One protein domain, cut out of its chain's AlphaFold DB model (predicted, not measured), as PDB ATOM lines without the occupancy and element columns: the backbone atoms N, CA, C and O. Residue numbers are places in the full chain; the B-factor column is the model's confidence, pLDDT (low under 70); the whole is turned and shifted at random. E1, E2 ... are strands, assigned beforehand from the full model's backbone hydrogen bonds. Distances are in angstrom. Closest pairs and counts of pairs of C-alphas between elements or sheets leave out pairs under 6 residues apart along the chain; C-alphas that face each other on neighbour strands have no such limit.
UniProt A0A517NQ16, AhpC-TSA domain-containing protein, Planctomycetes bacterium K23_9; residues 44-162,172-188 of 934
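This is residues 44 to 162 and 172 to 188 of the 934 residues of the protein "AhpC-TSA domain-containing protein" of Planctomycetes bacterium K23_9 (UniProt A0A517NQ16). Two strongly twisted strand layers lie partly face to face as a small sandwich: the long strand E2 with E7 and E11 beside it makes one layer, and E6, E3 and E8 make the other. The second sheet curls on through E9 to E10, which comes near the first residue of E11, while the short E1 and the hairpin E4 and E5 lie at one end of the long axis. The printed part has 136 residues with eleven named strands, E1 to E11 in chain order, and no named helix; the class is all strand. E6, E3, E8, E9 and E10 make a mixed sheet in that order, and the other strands make a branched sheet. The whole is compact, with a radius of gyration of the C-alphas of 16.1 A and spans of 47 by 32 by 25 A.

E1, residues 44 to 46, begins at C-alpha 44 (156.636, 136.383, 177.709). E2, residues 49 to 64, is 40.7 A long and bends by 69 degrees at residue 55. E3 is residues 74 to 79, 16.6 A; E4 is 86 to 88, E5 is 94 to 96, and E6 is 100 to 105, 14.5 A. E7, residues 111 to 122, is 29.8 A long and bends by 67 degrees at residue 116. E8 is residues 136 to 143, 22.8 A; E9 is 155 to 158 and E10 is 174 to 176. E11, residues 181 to 187, is 19.6 A long and ends at C-alpha 187 (188.920, 141.296, 195.475).

E1 and E11 lie on one side of E2, E7 on the other side. E1 and E2 are an antiparallel hairpin, with N 44 and O 51 at 3.0 A. E7 is antiparallel to E2, with N 54 and O 119 at 2.9 A; E11 is parallel to it, with N 61 and O 183 at 3.0 A. E4 and E5 are an antiparallel hairpin, with N 87 and O 95 at 2.9 A; E1 and E4 meet only at a point, C-alphas 46 and 87 facing each other at 4.1 A. In the other sheet E6 and E3 are antiparallel, with N 75 and O 104 at 2.8 A, as are E3 and E8, with N 76 and O 141 at 2.8 A. E8 and E9 are an antiparallel hairpin, with N 138 and O 155 at 2.8 A, and E9 and E10 are parallel, with N 175 and O 156 at 2.8 A. Between the sheets, the closest C-alphas of E6 and E7 are those of Lys 105 and Phe 112, 6.6 A apart, and those of E7 and E8 are Ala 121 and Thr 136, 4.8 A.

The two C-alphas farthest apart, of Asn 66 and Ala 91, are 52.7 A apart. Residues 163 to 171 are cut out, and C-alphas 162 and 172 are 12.8 A apart across the cut. The links E7 to E8 and E8 to E9 are long. Mean pLDDT of the printed part is 86.1; residues 44 to 49, 82 to 83, 90 and 124 to 132 are under 70.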
ATOM      1  N   LEU A  44     156.567 137.846 177.912       58.84
ATOM      2  CA  LEU A  44     156.636 136.383 177.709       58.84
ATOM      3  C   LEU A  44     155.744 135.670 178.737       58.84
ATOM      4  O   LEU A  44     155.782 135.999 179.924       58.84
ATOM      5  N   ALA A  45     154.973 134.672 178.297       54.41
ATOM      6  CA  ALA A  45     154.242 133.779 179.197       54.41
ATOM      7  C   ALA A  45     155.180 132.655 179.656       54.41
ATOM      8  O   ALA A  45     155.660 131.863 178.837       54.41
ATOM      9  N   GLY A  46     155.483 132.604 180.953       54.69
ATOM     10  CA  GLY A  46     156.414 131.633 181.522       54.69
ATOM     11  C   GLY A  46     155.842 130.872 182.713       54.69
ATOM     12  O   GLY A  46     154.804 131.212 183.278       54.69
ATOM     13  N   ARG A  47     156.593 129.865 183.173       52.56
ATOM     14  CA  ARG A  47     156.315 129.142 184.432       52.56
ATOM     15  C   ARG A  47     156.280 130.080 185.651       52.56
ATOM     16  O   ARG A  47     155.743 129.689 186.675       52.56
ATOM     17  N   ASN A  48     156.823 131.294 185.504       57.03
ATOM     18  CA  ASN A  48     156.871 132.392 186.472       57.03
ATOM     19  C   ASN A  48     155.772 133.460 186.266       57.03
ATOM     20  O   ASN A  48     155.841 134.543 186.840       57.03
ATOM     21  N   GLY A  49     154.748 133.175 185.459       67.31
ATOM     22  CA  GLY A  49     153.730 134.156 185.086       67.31
ATOM     23  C   GLY A  49     154.224 135.107 183.995       67.31
ATOM     24  O   GLY A  49     154.927 134.687 183.076       67.31
ATOM     25  N   GLU A  50     153.817 136.371 184.092       71.31
ATOM     26  CA  GLU A  50     154.168 137.437 183.152       71.31
ATOM     27  C   GLU A  50     155.631 137.883 183.331       71.31
ATOM     28  O   GLU A  50     156.051 138.197 184.449       71.31
ATOM     29  N   ILE A  51     156.409 137.884 182.240       80.19
ATOM     30  CA  ILE A  51     157.798 138.367 182.201       80.19
ATOM     31  C   ILE A  51     157.851 139.649 181.366       80.19
ATOM     32  O   ILE A  51     157.526 139.613 180.179       80.19
ATOM     33  N   GLU A  52     158.328 140.744 181.954       84.94
ATOM     34  CA  GLU A  52     158.575 142.021 181.275       84.94
ATOM     35  C   GLU A  52     160.075 142.264 181.075       84.94
ATOM     36  O   GLU A  52     160.882 141.952 181.950       84.94
ATOM     37  N   LEU A  53     160.459 142.878 179.956       86.50
ATOM     38  CA  LEU A  53     161.850 143.245 179.678       86.50
ATOM     39  C   LEU A  53     162.092 144.729 179.942       86.50
ATOM     40  O   LEU A  53     161.367 145.584 179.434       86.50
ATOM     41  N   HIS A  54     163.149 145.031 180.694       89.38
ATOM     42  CA  HIS A  54     163.519 146.390 181.086       89.38
ATOM     43  C   HIS A  54     164.964 146.688 180.714       89.38
ATOM     44  O   HIS A  54     165.806 145.795 180.723       89.38
ATOM     45  N   ARG A  55     165.250 147.952 180.396       90.94
ATOM     46  CA  ARG A  55     166.615 148.442 180.179       90.94
ATOM     47  C   ARG A  55     167.095 149.174 181.416       90.94
ATOM     48  O   ARG A  55     166.387 150.047 181.922       90.94
ATOM     49  N   ILE A  56     168.290 148.833 181.871       93.31
ATOM     50  CA  ILE A  56     168.943 149.488 183.001       93.31
ATOM     51  C   ILE A  56     170.394 149.811 182.649       93.31
ATOM     52  O   ILE A  56     170.984 149.176 181.779       93.31
ATOM     53  N   SER A  57     170.973 150.771 183.363       93.81
ATOM     54  CA  SER A  57     172.416 151.002 183.355       93.81
ATOM     55  C   SER A  57     172.973 150.674 184.730       93.81
ATOM     56  O   SER A  57     172.359 150.990 185.754       93.81
ATOM     57  N   LEU A  58     174.137 150.039 184.750       95.50
ATOM     58  CA  LEU A  58     174.828 149.647 185.967       95.50
ATOM     59  C   LEU A  58     176.276 150.112 185.885       95.50
ATOM     60  O   LEU A  58     176.945 149.895 184.879       95.50
ATOM     61  N   SER A  59     176.772 150.719 186.954       96.88
ATOM     62  CA  SER A  59     178.179 151.082 187.087       96.88
ATOM     63  C   SER A  59     178.763 150.546 188.387       96.88
ATOM     64  O   SER A  59     178.051 150.066 189.275       96.88
ATOM     65  N   GLY A  60     180.082 150.597 188.514       96.81
ATOM     66  CA  GLY A  60     180.718 150.157 189.739       96.81
ATOM     67  C   GLY A  60     182.225 150.308 189.763       96.81
ATOM     68  O   GLY A  60     182.838 150.791 188.814       96.81
ATOM     69  N   MET A  61     182.799 149.876 190.884       97.94
ATOM     70  CA  MET A  61     184.236 149.893 191.147       97.94
ATOM     71  C   MET A  61     184.704 148.512 191.604       97.94
ATOM     72  O   MET A  61     184.136 147.934 192.535       97.94
ATOM     73  N   ALA A  62     185.775 148.022 190.997       98.19
ATOM     74  CA  ALA A  62     186.547 146.872 191.433       98.19
ATOM     75  C   ALA A  62     187.785 147.347 192.193       98.19
ATOM     76  O   ALA A  62     188.634 148.059 191.652       98.19
ATOM     77  N   LYS A  63     187.890 146.936 193.453       97.81
ATOM     78  CA  LYS A  63     189.021 147.266 194.319       97.81
ATOM     79  C   LYS A  63     189.542 146.030 195.034       97.81
ATOM     80  O   LYS A  63     188.803 145.063 195.183       97.81
ATOM     81  N   ASN A  64     190.784 146.044 195.490       97.06
ATOM     82  CA  ASN A  64     191.306 144.997 196.367       97.06
ATOM     83  C   ASN A  64     191.020 145.318 197.851       97.06
ATOM     84  O   ASN A  64     190.380 146.322 198.179       97.06
ATOM     85  N   LEU A  65     191.486 144.463 198.767       94.88
ATOM     86  CA  LEU A  65     191.329 144.663 200.218       94.88
ATOM     87  C   LEU A  65     192.036 145.919 200.765       94.88
ATOM     88  O   LEU A  65     191.667 146.390 201.838       94.88
ATOM     89  N   ASN A  66     192.995 146.481 200.024       96.06
ATOM     90  CA  ASN A  66     193.691 147.727 200.361       96.06
ATOM     91  C   ASN A  66     193.014 148.969 199.746       96.06
ATOM     92  O   ASN A  66     193.565 150.063 199.809       96.06
ATOM     93  N   ASP A  67     191.823 148.806 199.153       96.31
ATOM     94  CA  ASP A  67     191.060 149.840 198.435       96.31
ATOM     95  C   ASP A  67     191.759 150.388 197.167       96.31
ATOM     96  O   ASP A  67     191.352 151.420 196.622       96.31
ATOM     97  N   GLU A  68     192.759 149.667 196.651       97.56
ATOM     98  CA  GLU A  68     193.435 149.963 195.384       97.56
ATOM     99  C   GLU A  68     192.599 149.445 194.200       97.56
ATOM    100  O   GLU A  68     191.957 148.395 194.320       97.56
ATOM    101  N   PRO A  69     192.581 150.149 193.053       97.75
ATOM    102  CA  PRO A  69     191.806 149.738 191.887       97.75
ATOM    103  C   PRO A  69     192.333 148.436 191.271       97.75
ATOM    104  O   PRO A  69     193.541 148.234 191.146       97.75
ATOM    105  N   VAL A  70     191.421 147.561 190.839       97.81
ATOM    106  CA  VAL A  70     191.761 146.328 190.110       97.81
ATOM    107  C   VAL A  70     191.430 146.525 188.635       97.81
ATOM    108  O   VAL A  70     190.289 146.328 188.214       97.81
ATOM    109  N   ALA A  71     192.431 146.935 187.858       97.38
ATOM    110  CA  ALA A  71     192.307 147.160 186.420       97.38
ATOM    111  C   ALA A  71     192.218 145.848 185.622       97.38
ATOM    112  O   ALA A  71     192.833 144.839 185.984       97.38
ATOM    113  N   GLY A  72     191.454 145.858 184.525       97.31
ATOM    114  CA  GLY A  72     191.299 144.714 183.622       97.31
ATOM    115  C   GLY A  72     190.550 143.508 184.205       97.31
ATOM    116  O   GLY A  72     190.544 142.441 183.582       97.31
ATOM    117  N   ALA A  73     189.919 143.647 185.375       97.81
ATOM    118  CA  ALA A  73     189.060 142.618 185.949       97.81
ATOM    119  C   ALA A  73     187.848 142.389 185.042       97.81
ATOM    120  O   ALA A  73     187.233 143.338 184.561       97.81
ATOM    121  N   THR A  74     187.488 141.127 184.820       98.19
ATOM    122  CA  THR A  74     186.268 140.764 184.094       98.19
ATOM    123  C   THR A  74     185.099 140.743 185.069       98.19
ATOM    124  O   THR A  74     185.131 140.011 186.059       98.19
ATOM    125  N   ILE A  75     184.077 141.542 184.783       98.00
ATOM    126  CA  ILE A  75     182.838 141.621 185.549       98.00
ATOM    127  C   ILE A  75     181.735 140.951 184.740       98.00
ATOM    128  O   ILE A  75     181.426 141.374 183.625       98.00
ATOM    129  N   ILE A  76     181.148 139.906 185.310       97.69
ATOM    130  CA  ILE A  76     180.008 139.186 184.750       97.69
ATOM    131  C   ILE A  76     178.766 139.646 185.504       97.69
ATOM    132  O   ILE A  76     178.693 139.517 186.729       97.69
ATOM    133  N   VAL A  77     177.793 140.184 184.775       96.31
ATOM    134  CA  VAL A  77     176.482 140.563 185.306       96.31
ATOM    135  C   VAL A  77     175.503 139.447 184.995       96.31
ATOM    136  O   VAL A  77     175.403 138.995 183.851       96.31
ATOM    137  N   GLY A  78     174.764 139.012 186.010       94.44
ATOM    138  CA  GLY A  78     173.889 137.870 185.858       94.44
ATOM    139  C   GLY A  78     172.628 137.893 186.689       94.44
ATOM    140  O   GLY A  78     172.497 138.641 187.660       94.44
ATOM    141  N   ILE A  79     171.701 137.029 186.292       91.75
ATOM    142  CA  ILE A  79     170.434 136.821 186.981       91.75
ATOM    143  C   ILE A  79     170.645 135.812 188.109       91.75
ATOM    144  O   ILE A  79     171.028 134.665 187.878       91.75
ATOM    145  N   ALA A  80     170.363 136.234 189.337       86.94
ATOM    146  CA  ALA A  80     170.575 135.455 190.554       86.94
ATOM    147  C   ALA A  80     169.356 134.591 190.944       86.94
ATOM    148  O   ALA A  80     169.064 134.394 192.121       86.94
ATOM    149  N   ASP A  81     168.615 134.075 189.958       80.75
ATOM    150  CA  ASP A  81     167.544 133.094 190.182       80.75
ATOM    151  C   ASP A  81     167.979 131.740 189.635       80.75
ATOM    152  O   ASP A  81     168.294 131.605 188.459       80.75
ATOM    153  N   TRP A  82     167.978 130.720 190.488       65.38
ATOM    154  CA  TRP A  82     168.348 129.356 190.106       65.38
ATOM    155  C   TRP A  82     167.366 128.708 189.137       65.38
ATOM    156  O   TRP A  82     167.710 127.738 188.457       65.38
ATOM    157  N   ASN A  83     166.135 129.208 189.088       69.81
ATOM    158  CA  ASN A  83     165.172 128.739 188.116       69.81
ATOM    159  C   ASN A  83     165.483 129.416 186.789       69.81
ATOM    160  O   ASN A  83     165.388 130.638 186.685       69.81
ATOM    161  N   ARG A  84     165.797 128.616 185.762       71.62
ATOM    162  CA  ARG A  84     165.907 129.132 184.395       71.62
ATOM    163  C   ARG A  84     164.640 129.902 184.059       71.62
ATOM    164  O   ARG A  84     163.542 129.332 184.025       71.62
ATOM    165  N   ILE A  85     164.799 131.197 183.819       75.12
ATOM    166  CA  ILE A  85     163.705 132.030 183.352       75.12
ATOM    167  C   ILE A  85     163.459 131.595 181.921       75.12
ATOM    168  O   ILE A  85     164.325 131.706 181.057       75.12
ATOM    169  N   SER A  86     162.287 131.022 181.703       73.88
ATOM    170  CA  SER A  86     161.860 130.575 180.393       73.88
ATOM    171  C   SER A  86     160.467 131.098 180.114       73.88
ATOM    172  O   SER A  86     159.622 131.183 181.013       73.88
ATOM    173  N   GLY A  87     160.257 131.474 178.864       72.38
ATOM    174  CA  GLY A  87     158.994 131.967 178.352       72.38
ATOM    175  C   GLY A  87     158.751 131.424 176.955       72.38
ATOM    176  O   GLY A  87     159.623 130.789 176.370       72.38
ATOM    177  N   THR A  88     157.555 131.648 176.434       71.25
ATOM    178  CA  THR A  88     157.240 131.361 175.029       71.25
ATOM    179  C   THR A  88     157.139 132.670 174.265       71.25
ATOM    180  O   THR A  88     156.533 133.621 174.765       71.25
ATOM    181  N   ASP A  89     157.773 132.740 173.096       71.00
ATOM    182  CA  ASP A  89     157.663 133.902 172.215       71.00
ATOM    183  C   ASP A  89     156.315 133.931 171.464       71.00
ATOM    184  O   ASP A  89     155.439 133.091 171.675       71.00
ATOM    185  N   GLN A  90     156.123 134.920 170.583       69.38
ATOM    186  CA  GLN A  90     154.888 135.059 169.796       69.38
ATOM    187  C   GLN A  90     154.628 133.886 168.837       69.38
ATOM    188  O   GLN A  90     153.483 133.693 168.431       69.38
ATOM    189  N   ALA A  91     155.660 133.119 168.472       75.75
ATOM    190  CA  ALA A  91     155.529 131.919 167.651       75.75
ATOM    191  C   ALA A  91     155.215 130.667 168.493       75.75
ATOM    192  O   ALA A  91     154.970 129.603 167.929       75.75
ATOM    193  N   GLY A  92     155.181 130.790 169.825       74.50
ATOM    194  CA  GLY A  92     155.012 129.664 170.739       74.50
ATOM    195  C   GLY A  92     156.297 128.864 170.955       74.50
ATOM    196  O   GLY A  92     156.236 127.789 171.553       74.50
ATOM    197  N   GLU A  93     157.451 129.376 170.518       75.94
ATOM    198  CA  GLU A  93     158.744 128.726 170.723       75.94
ATOM    199  C   GLU A  93     159.306 129.061 172.103       75.94
ATOM    200  O   GLU A  93     159.210 130.191 172.600       75.94
ATOM    201  N   LYS A  94     159.887 128.053 172.757       78.12
ATOM    202  CA  LYS A  94     160.435 128.196 174.106       78.12
ATOM    203  C   LYS A  94     161.748 128.977 174.053       78.12
ATOM    204  O   LYS A  94     162.728 128.516 173.479       78.12
ATOM    205  N   GLN A  95     161.783 130.106 174.747       76.44
ATOM    206  CA  GLN A  95     162.972 130.921 174.962       76.44
ATOM    207  C   GLN A  95     163.468 130.737 176.400       76.44
ATOM    208  O   GLN A  95     162.672 130.740 177.343       76.44
ATOM    209  N   GLU A  96     164.780 130.586 176.582       79.12
ATOM    210  CA  GLU A  96     165.425 130.543 177.900       79.12
ATOM    211  C   GLU A  96     166.415 131.702 178.024       79.12
ATOM    212  O   GLU A  96     167.262 131.898 177.154       79.12
ATOM    213  N   PHE A  97     166.322 132.462 179.115       78.50
ATOM    214  CA  PHE A  97     167.322 133.476 179.430       78.50
ATOM    215  C   PHE A  97     168.581 132.795 179.958       78.50
ATOM    216  O   PHE A  97     168.515 131.930 180.838       78.50
ATOM    217  N   GLN A  98     169.727 133.217 179.432       83.12
ATOM    218  CA  GLN A  98     171.021 132.848 179.988       83.12
ATOM    219  C   GLN A  98     171.182 133.467 181.380       83.12
ATOM    220  O   GLN A  98     170.617 134.519 181.681       83.12
ATOM    221  N   PHE A  99     171.955 132.800 182.239       86.00
ATOM    222  CA  PHE A  99     172.287 133.349 183.553       86.00
ATOM    223  C   PHE A  99     173.145 134.609 183.407       86.00
ATOM    224  O   PHE A  99     172.842 135.629 184.021       86.00
ATOM    225  N   GLU A 100     174.192 134.539 182.583       92.56
ATOM    226  CA  GLU A 100     175.018 135.682 182.195       92.56
ATOM    227  C   GLU A 100     174.267 136.542 181.174       92.56
ATOM    228  O   GLU A 100     173.835 136.046 180.135       92.56
ATOM    229  N   ILE A 101     174.121 137.832 181.480       91.62
ATOM    230  CA  ILE A 101     173.417 138.800 180.625       91.62
ATOM    231  C   ILE A 101     174.324 139.927 180.126       91.62
ATOM    232  O   ILE A 101     173.985 140.589 179.150       91.62
ATOM    233  N   ALA A 102     175.479 140.137 180.761       94.31
ATOM    234  CA  ALA A 102     176.528 141.009 180.245       94.31
ATOM    235  C   ALA A 102     177.896 140.650 180.824       94.31
ATOM    236  O   ALA A 102     178.005 140.112 181.930       94.31
ATOM    237  N   ARG A 103     178.937 141.037 180.086       96.25
ATOM    238  CA  ARG A 103     180.339 140.917 180.470       96.25
ATOM    239  C   ARG A 103     181.075 142.199 180.105       96.25
ATOM    240  O   ARG A 103     180.937 142.696 178.992       96.25
ATOM    241  N   VAL A 104     181.856 142.734 181.037       97.25
ATOM    242  CA  VAL A 104     182.638 143.962 180.832       97.25
ATOM    243  C   VAL A 104     183.990 143.859 181.532       97.25
ATOM    244  O   VAL A 104     184.157 143.047 182.443       97.25
ATOM    245  N   LYS A 105     184.967 144.665 181.113       98.00
ATOM    246  CA  LYS A 105     186.250 144.807 181.811       98.00
ATOM    247  C   LYS A 105     186.326 146.125 182.566       98.00
ATOM    248  O   LYS A 105     185.747 147.118 182.140       98.00
ATOM    249  N   THR A 106     187.053 146.124 183.675       98.31
ATOM    250  CA  THR A 106     187.351 147.355 184.406       98.31
ATOM    251  C   THR A 106     188.461 148.149 183.725       98.31
ATOM    252  O   THR A 106     189.397 147.569 183.166       98.31
ATOM    253  N   ASP A 107     188.360 149.473 183.793       97.75
ATOM    254  CA  ASP A 107     189.389 150.403 183.326       97.75
ATOM    255  C   ASP A 107     190.585 150.494 184.298       97.75
ATOM    256  O   ASP A 107     190.639 149.802 185.318       97.75
ATOM    257  N   ASP A 108     191.551 151.365 183.995       97.25
ATOM    258  CA  ASP A 108     192.746 151.589 184.825       97.25
ATOM    259  C   ASP A 108     192.420 152.106 186.238       97.25
ATOM    260  O   ASP A 108     193.184 151.890 187.179       97.25
ATOM    261  N   ALA A 109     191.272 152.768 186.408       97.25
ATOM    262  CA  ALA A 109     190.771 153.214 187.704       97.25
ATOM    263  C   ALA A 109     189.952 152.125 188.424       97.25
ATOM    264  O   ALA A 109     189.428 152.371 189.513       97.25
ATOM    265  N   GLY A 110     189.847 150.920 187.854       97.50
ATOM    266  CA  GLY A 110     189.025 149.830 188.374       97.50
ATOM    267  C   GLY A 110     187.525 150.061 188.178       97.50
ATOM    268  O   GLY A 110     186.720 149.335 188.760       97.50
ATOM    269  N   SER A 111     187.125 151.059 187.392       98.00
ATOM    270  CA  SER A 111     185.721 151.399 187.145       98.00
ATOM    271  C   SER A 111     185.152 150.541 186.023       98.00
ATOM    272  O   SER A 111     185.877 150.119 185.121       98.00
ATOM    273  N   PHE A 112     183.846 150.294 186.046       98.00
ATOM    274  CA  PHE A 112     183.138 149.663 184.934       98.00
ATOM    275  C   PHE A 112     181.746 150.270 184.750       98.00
ATOM    276  O   PHE A 112     181.128 150.756 185.703       98.00
ATOM    277  N   LEU A 113     181.255 150.218 183.513       97.00
ATOM    278  CA  LEU A 113     179.933 150.688 183.115       97.00
ATOM    279  C   LEU A 113     179.320 149.685 182.136       97.00
ATOM    280  O   LEU A 113     179.964 149.275 181.174       97.00
ATOM    281  N   VAL A 114     178.072 149.308 182.389       95.69
ATOM    282  CA  VAL A 114     177.237 148.513 181.490       95.69
ATOM    283  C   VAL A 114     176.000 149.346 181.180       95.69
ATOM    284  O   VAL A 114     175.158 149.567 182.054       95.69
ATOM    285  N   GLU A 115     175.916 149.845 179.952       92.25
ATOM    286  CA  GLU A 115     174.766 150.605 179.457       92.25
ATOM    287  C   GLU A 115     173.770 149.680 178.750       92.25
ATOM    288  O   GLU A 115     174.141 148.615 178.260       92.25
ATOM    289  N   ASP A 116     172.498 150.088 178.706       88.75
ATOM    290  CA  ASP A 116     171.437 149.394 177.960       88.75
ATOM    291  C   ASP A 116     171.266 147.896 178.301       88.75
ATOM    292  O   ASP A 116     170.796 147.101 177.481       88.75
ATOM    293  N   LEU A 117     171.584 147.498 179.537       91.06
ATOM    294  CA  LEU A 117     171.452 146.120 179.999       91.06
ATOM    295  C   LEU A 117     169.981 145.695 180.005       91.06
ATOM    296  O   LEU A 117     169.155 146.280 180.711       91.06
ATOM    297  N   ILE A 118     169.660 144.644 179.250       89.69
ATOM    298  CA  ILE A 118     168.311 144.082 179.181       89.69
ATOM    299  C   ILE A 118     168.120 143.084 180.327       89.69
ATOM    300  O   ILE A 118     168.812 142.070 180.397       89.69
ATOM    301  N   VAL A 119     167.152 143.350 181.206       89.94
ATOM    302  CA  VAL A 119     166.832 142.508 182.367       89.94
ATOM    303  C   VAL A 119     165.372 142.030 182.344       89.94
ATOM    304  O   VAL A 119     164.470 142.838 182.107       89.94
ATOM    305  N   PRO A 120     165.101 140.734 182.603       89.06
ATOM    306  CA  PRO A 120     163.740 140.214 182.702       89.06
ATOM    307  C   PRO A 120     163.183 140.368 184.122       89.06
ATOM    308  O   PRO A 120     163.734 139.818 185.077       89.06
ATOM    309  N   ALA A 121     162.072 141.080 184.282       88.25
ATOM    310  CA  ALA A 121     161.345 141.235 185.538       88.25
ATOM    311  C   ALA A 121     160.111 140.321 185.561       88.25
ATOM    312  O   ALA A 121     159.336 140.295 184.608       88.25
ATOM    313  N   PHE A 122     159.923 139.562 186.641       83.88
ATOM    314  CA  PHE A 122     158.868 138.543 186.737       83.88
ATOM    315  C   PHE A 122     158.307 138.421 188.159       83.88
ATOM    316  O   PHE A 122     158.911 138.889 189.132       83.88
ATOM    317  N   LYS A 123     157.131 137.788 188.293       76.94
ATOM    318  CA  LYS A 123     156.536 137.434 189.593       76.94
ATOM    319  C   LYS A 123     157.026 136.053 190.035       76.94
ATOM    320  O   LYS A 123     157.176 135.137 189.238       76.94
ATOM    321  N   ARG A 124     157.261 135.854 191.333       65.62
ATOM    322  CA  ARG A 124     157.616 134.521 191.851       65.62
ATOM    323  C   ARG A 124     156.348 133.699 192.099       65.62
ATOM    324  O   ARG A 124     155.507 134.120 192.890       65.62
ATOM    325  N   VAL A 125     156.227 132.520 191.483       56.22
ATOM    326  CA  VAL A 125     155.080 131.612 191.699       56.22
ATOM    327  C   VAL A 125     155.088 131.050 193.119       56.22
ATOM    328  O   VAL A 125     156.139 130.676 193.637       56.22
ATOM    329  N   GLY A 126     153.908 130.964 193.741       54.72
ATOM    330  CA  GLY A 126     153.707 130.338 195.055       54.72
ATOM    331  C   GLY A 126     153.675 131.304 196.243       54.72
ATOM    332  O   GLY A 126     153.428 130.872 197.364       54.72
ATOM    333  N   ASN A 127     153.871 132.603 196.006       50.31
ATOM    334  CA  ASN A 127     153.597 133.658 196.981       50.31
ATOM    335  C   ASN A 127     152.273 134.354 196.627       50.31
ATOM    336  O   ASN A 127     151.864 134.323 195.469       50.31
ATOM    337  N   ASN A 128     151.603 134.957 197.616       46.03
ATOM    338  CA  ASN A 128     150.305 135.618 197.434       46.03
ATOM    339  C   ASN A 128     150.359 136.586 196.220       46.03
ATOM    340  O   ASN A 128     151.180 137.508 196.244       46.03
ATOM    341  N   PRO A 129     149.571 136.364 195.147       46.84
ATOM    342  CA  PRO A 129     149.739 137.043 193.852       46.84
ATOM    343  C   PRO A 129     149.587 138.572 193.899       46.84
ATOM    344  O   PRO A 129     150.082 139.260 193.000       46.84
ATOM    345  N   ASP A 130     148.976 139.090 194.966       52.44
ATOM    346  CA  ASP A 130     148.684 140.511 195.152       52.44
ATOM    347  C   ASP A 130     149.779 141.293 195.902       52.44
ATOM    348  O   ASP A 130     149.698 142.517 195.977       52.44
ATOM    349  N   SER A 131     150.811 140.641 196.462       52.03
ATOM    350  CA  SER A 131     151.728 141.309 197.407       52.03
ATOM    351  C   SER A 131     153.184 141.477 196.967       52.03
ATOM    352  O   SER A 131     153.943 142.121 197.692       52.03
ATOM    353  N   ILE A 132     153.612 140.941 195.817       59.88
ATOM    354  CA  ILE A 132     155.013 141.067 195.376       59.88
ATOM    355  C   ILE A 132     155.083 141.690 193.972       59.88
ATOM    356  O   ILE A 132     154.573 141.088 193.023       59.88
ATOM    357  N   PRO A 133     155.714 142.874 193.817       70.69
ATOM    358  CA  PRO A 133     155.920 143.493 192.510       70.69
ATOM    359  C   PRO A 133     156.837 142.633 191.633       70.69
ATOM    360  O   PRO A 133     157.605 141.805 192.132       70.69
ATOM    361  N   LEU A 134     156.776 142.859 190.317       83.00
ATOM    362  CA  LEU A 134     157.763 142.330 189.377       83.00
ATOM    363  C   LEU A 134     159.175 142.648 189.881       83.00
ATOM    364  O   LEU A 134     159.421 143.719 190.442       83.00
ATOM    365  N   ARG A 135     160.104 141.711 189.709       87.62
ATOM    366  CA  ARG A 135     161.497 141.921 190.104       87.62
ATOM    367  C   ARG A 135     162.459 141.082 189.281       87.62
ATOM    368  O   ARG A 135     162.078 140.031 188.771       87.62
ATOM    369  N   THR A 136     163.713 141.509 189.262       90.69
ATOM    370  CA  THR A 136     164.850 140.749 188.741       90.69
ATOM    371  C   THR A 136     165.920 140.665 189.826       90.69
ATOM    372  O   THR A 136     166.473 141.705 190.189       90.69
ATOM    373  N   PRO A 137     166.216 139.479 190.381       92.12
ATOM    374  CA  PRO A 137     167.388 139.309 191.227       92.12
ATOM    375  C   PRO A 137     168.646 139.342 190.349       92.12
ATOM    376  O   PRO A 137     168.738 138.621 189.357       92.12
ATOM    377  N   LEU A 138     169.602 140.190 190.704       94.69
ATOM    378  CA  LEU A 138     170.853 140.400 189.988       94.69
ATOM    379  C   LEU A 138     172.037 140.173 190.925       94.69
ATOM    380  O   LEU A 138     171.974 140.444 192.128       94.69
ATOM    381  N   GLN A 139     173.133 139.697 190.352       95.94
ATOM    382  CA  GLN A 139     174.408 139.556 191.037       95.94
ATOM    383  C   GLN A 139     175.554 139.758 190.050       95.94
ATOM    384  O   GLN A 139     175.449 139.417 188.872       95.94
ATOM    385  N   LEU A 140     176.648 140.327 190.547       97.25
ATOM    386  CA  LEU A 140     177.881 140.507 189.796       97.25
ATOM    387  C   LEU A 140     178.947 139.554 190.320       97.25
ATOM    388  O   LEU A 140     179.134 139.449 191.535       97.25
ATOM    389  N   ILE A 141     179.661 138.920 189.394       97.50
ATOM    390  CA  ILE A 141     180.850 138.109 189.650       97.50
ATOM    391  C   ILE A 141     182.064 138.840 189.073       97.50
ATOM    392  O   ILE A 141     182.029 139.310 187.939       97.50
ATOM    393  N   GLY A 142     183.136 138.944 189.853       97.38
ATOM    394  CA  GLY A 142     184.397 139.558 189.453       97.38
ATOM    395  C   GLY A 142     185.522 138.532 189.358       97.38
ATOM    396  O   GLY A 142     185.744 137.767 190.300       97.38
ATOM    397  N   ILE A 143     186.257 138.547 188.245       97.12
ATOM    398  CA  ILE A 143     187.397 137.662 187.964       97.12
ATOM    399  C   ILE A 143     188.622 138.515 187.613       97.12
ATOM    400  O   ILE A 143     188.564 139.354 186.715       97.12
ATOM    401  N   ALA A 144     189.749 138.276 188.282       95.94
ATOM    402  CA  ALA A 144     191.028 138.917 187.980       95.94
ATOM    403  C   ALA A 144     192.175 137.930 188.238       95.94
ATOM    404  O   ALA A 144     192.185 137.262 189.265       95.94
ATOM    405  N   GLY A 145     193.149 137.838 187.327       86.19
ATOM    406  CA  GLY A 145     194.127 136.734 187.303       86.19
ATOM    407  C   GLY A 145     194.970 136.555 188.574       86.19
ATOM    408  O   GLY A 145     195.287 135.427 188.930       86.19
ATOM    409  N   ASN A 146     195.286 137.641 189.285       87.81
ATOM    410  CA  ASN A 146     196.076 137.605 190.526       87.81
ATOM    411  C   ASN A 146     195.219 137.680 191.802       87.81
ATOM    412  O   ASN A 146     195.747 137.907 192.888       87.81
ATOM    413  N   HIS A 147     193.901 137.539 191.676       94.75
ATOM    414  CA  HIS A 147     192.964 137.694 192.780       94.75
ATOM    415  C   HIS A 147     192.016 136.503 192.866       94.75
ATOM    416  O   HIS A 147     191.727 135.825 191.878       94.75
ATOM    417  N   GLY A 148     191.525 136.251 194.076       93.25
ATOM    418  CA  GLY A 148     190.436 135.313 194.276       93.25
ATOM    419  C   GLY A 148     189.186 135.825 193.567       93.25
ATOM    420  O   GLY A 148     188.955 137.037 193.508       93.25
ATOM    421  N   LEU A 149     188.373 134.907 193.048       95.38
ATOM    422  CA  LEU A 149     187.026 135.231 192.582       95.38
ATOM    423  C   LEU A 149     186.275 136.058 193.646       95.38
ATOM    424  O   LEU A 149     186.338 135.768 194.839       95.38
ATOM    425  N   THR A 150     185.519 137.067 193.230       96.19
ATOM    426  CA  THR A 150     184.659 137.823 194.148       96.19
ATOM    427  C   THR A 150     183.261 137.995 193.578       96.19
ATOM    428  O   THR A 150     183.020 137.752 192.396       96.19
ATOM    429  N   TRP A 151     182.319 138.390 194.423       96.56
ATOM    430  CA  TRP A 151     180.953 138.687 194.019       96.56
ATOM    431  C   TRP A 151     180.348 139.766 194.902       96.56
ATOM    432  O   TRP A 151     180.782 139.989 196.031       96.56
ATOM    433  N   CYS A 152     179.317 140.436 194.400       94.69
ATOM    434  CA  CYS A 152     178.493 141.289 195.243       94.69
ATOM    435  C   CYS A 152     177.366 140.474 195.889       94.69
ATOM    436  O   CYS A 152     176.986 139.392 195.426       94.69
ATOM    437  N   ARG A 153     176.779 141.024 196.951       91.50
ATOM    438  CA  ARG A 153     175.505 140.521 197.466       91.50
ATOM    439  C   ARG A 153     174.435 140.617 196.371       91.50
ATOM    440  O   ARG A 153     174.443 141.572 195.597       91.50
ATOM    441  N   GLU A 154     173.519 139.652 196.328       92.81
ATOM    442  CA  GLU A 154     172.323 139.744 195.482       92.81
ATOM    443  C   GLU A 154     171.557 141.042 195.779       92.81
ATOM    444  O   GLU A 154     171.299 141.375 196.944       92.81
ATOM    445  N   PHE A 155     171.165 141.747 194.721       93.25
ATOM    446  CA  PHE A 155     170.263 142.892 194.774       93.25
ATOM    447  C   PHE A 155     169.129 142.713 193.762       93.25
ATOM    448  O   PHE A 155     169.164 141.835 192.907       93.25
ATOM    449  N   GLN A 156     168.080 143.519 193.878       92.25
ATOM    450  CA  GLN A 156     166.876 143.398 193.068       92.25
ATOM    451  C   GLN A 156     166.651 144.661 192.258       92.25
ATOM    452  O   GLN A 156     166.635 145.758 192.808       92.25
ATOM    453  N   PHE A 157     166.390 144.495 190.970       93.00
ATOM    454  CA  PHE A 157     165.740 145.521 190.171       93.00
ATOM    455  C   PHE A 157     164.222 145.324 190.236       93.00
ATOM    456  O   PHE A 157     163.738 144.194 190.144       93.00
ATOM    457  N   ARG A 158     163.463 146.408 190.395       91.56
ATOM    458  CA  ARG A 158     161.999 146.421 190.310       91.56
ATOM    459  C   ARG A 158     161.568 147.459 189.276       91.56
ATOM    460  O   ARG A 158     161.939 148.625 189.411       91.56
ATOM    461  N   PRO A 159     160.765 147.077 188.274       88.31
ATOM    462  CA  PRO A 159     160.225 148.050 187.351       88.31
ATOM    463  C   PRO A 159     159.205 148.945 188.059       88.31
ATOM    464  O   PRO A 159     158.426 148.498 188.904       88.31
ATOM    465  N   GLY A 160     159.224 150.226 187.710       87.31
ATOM    466  CA  GLY A 160     158.356 151.246 188.290       87.31
ATOM    467  C   GLY A 160     159.096 152.208 189.212       87.31
ATOM    468  O   GLY A 160     160.308 152.139 189.387       87.31
ATOM    469  N   LYS A 161     158.347 153.156 189.778       87.06
ATOM    470  CA  LYS A 161     158.882 154.191 190.668       87.06
ATOM    471  C   LYS A 161     158.970 153.668 192.102       87.06
ATOM    472  O   LYS A 161     158.060 152.975 192.556       87.06
ATOM    473  N   ARG A 162     160.015 154.069 192.834       85.38
ATOM    474  CA  ARG A 162     160.151 153.776 194.265       85.38
ATOM    475  C   ARG A 162     158.905 154.244 195.039       85.38
ATOM    476  O   ARG A 162     158.528 155.416 194.919       85.38
ATOM    477  N   GLY A 172     170.207 150.001 199.241       78.88
ATOM    478  CA  GLY A 172     171.338 149.302 198.617       78.88
ATOM    479  C   GLY A 172     171.060 147.855 198.178       78.88
ATOM    480  O   GLY A 172     171.966 147.190 197.676       78.88
ATOM    481  N   LYS A 173     169.828 147.351 198.351       85.56
ATOM    482  CA  LYS A 173     169.419 145.990 197.947       85.56
ATOM    483  C   LYS A 173     168.312 145.977 196.905       85.56
ATOM    484  O   LYS A 173     168.140 144.962 196.238       85.56
ATOM    485  N   VAL A 174     167.546 147.058 196.778       89.88
ATOM    486  CA  VAL A 174     166.448 147.180 195.818       89.88
ATOM    487  C   VAL A 174     166.579 148.496 195.062       89.88
ATOM    488  O   VAL A 174     166.630 149.565 195.674       89.88
ATOM    489  N   PHE A 175     166.579 148.405 193.738       92.31
ATOM    490  CA  PHE A 175     166.679 149.522 192.807       92.31
ATOM    491  C   PHE A 175     165.436 149.582 191.924       92.31
ATOM    492  O   PHE A 175     164.934 148.552 191.467       92.31
ATOM    493  N   PHE A 176     164.945 150.791 191.694       91.88
ATOM    494  CA  PHE A 176     163.768 151.078 190.879       91.88
ATOM    495  C   PHE A 176     164.157 151.712 189.540       91.88
ATOM    496  O   PHE A 176     165.298 152.122 189.326       91.88
ATOM    497  N   SER A 177     163.204 151.802 188.611       90.00
ATOM    498  CA  SER A 177     163.436 152.416 187.301       90.00
ATOM    499  C   SER A 177     163.946 153.858 187.425       90.00
ATOM    500  O   SER A 177     163.336 154.687 188.101       90.00
ATOM    501  N   GLY A 178     165.041 154.162 186.721       87.00
ATOM    502  CA  GLY A 178     165.678 155.483 186.702       87.00
ATOM    503  C   GLY A 178     166.660 155.743 187.848       87.00
ATOM    504  O   GLY A 178     167.294 156.796 187.867       87.00
ATOM    505  N   GLU A 179     166.812 154.810 188.788       90.94
ATOM    506  CA  GLU A 179     167.813 154.917 189.846       90.94
ATOM    507  C   GLU A 179     169.182 154.437 189.363       90.94
ATOM    508  O   GLU A 179     169.289 153.459 188.622       90.94
ATOM    509  N   ALA A 180     170.240 155.119 189.804       89.62
ATOM    510  CA  ALA A 180     171.602 154.693 189.523       89.62
ATOM    511  C   ALA A 180     171.931 153.428 190.329       89.62
ATOM    512  O   ALA A 180     171.836 153.422 191.559       89.62
ATOM    513  N   ILE A 181     172.353 152.372 189.634       93.88
ATOM    514  CA  ILE A 181     172.820 151.133 190.254       93.88
ATOM    515  C   ILE A 181     174.345 151.184 190.284       93.88
ATOM    516  O   ILE A 181     174.990 151.019 189.250       93.88
ATOM    517  N   ALA A 182     174.906 151.432 191.467       93.88
ATOM    518  CA  ALA A 182     176.346 151.487 191.695       93.88
ATOM    519  C   ALA A 182     176.785 150.319 192.589       93.88
ATOM    520  O   ALA A 182     176.318 150.195 193.724       93.88
ATOM    521  N   VAL A 183     177.686 149.467 192.096       94.62
ATOM    522  CA  VAL A 183     178.139 148.257 192.805       94.62
ATOM    523  C   VAL A 183     179.632 148.338 193.124       94.62
ATOM    524  O   VAL A 183     180.450 148.676 192.272       94.62
ATOM    525  N   LYS A 184     180.016 147.983 194.355       94.69
ATOM    526  CA  LYS A 184     181.423 147.787 194.735       94.69
ATOM    527  C   LYS A 184     181.746 146.294 194.746       94.69
ATOM    528  O   LYS A 184     181.055 145.524 195.412       94.69
ATOM    529  N   LEU A 185     182.814 145.901 194.058       96.88
ATOM    530  CA  LEU A 185     183.411 144.569 194.139       96.88
ATOM    531  C   LEU A 185     184.759 144.668 194.848       96.88
ATOM    532  O   LEU A 185     185.573 145.534 194.526       96.88
ATOM    533  N   VAL A 186     184.978 143.786 195.824       96.88
ATOM    534  CA  VAL A 186     186.213 143.746 196.612       96.88
ATOM    535  C   VAL A 186     186.911 142.413 196.384       96.88
ATOM    536  O   VAL A 186     186.371 141.360 196.713       96.88
ATOM    537  N   PHE A 187     188.103 142.455 195.802       96.75
ATOM    538  CA  PHE A 187     188.920 141.296 195.475       96.75
ATOM    539  C   PHE A 187     189.867 140.957 196.627       96.75
ATOM    540  O   PHE A 187     190.654 141.795 197.075       96.75
ATOM    541  N   GLY A 188     189.789 139.712 197.093       94.06
ATOM    542  CA  GLY A 188     190.746 139.129 198.029       94.06
ATOM    543  C   GLY A 188     191.908 138.429 197.315       94.06
ATOM    544  O   GLY A 188     191.912 138.326 196.083       94.06
TER     545      GLY A 188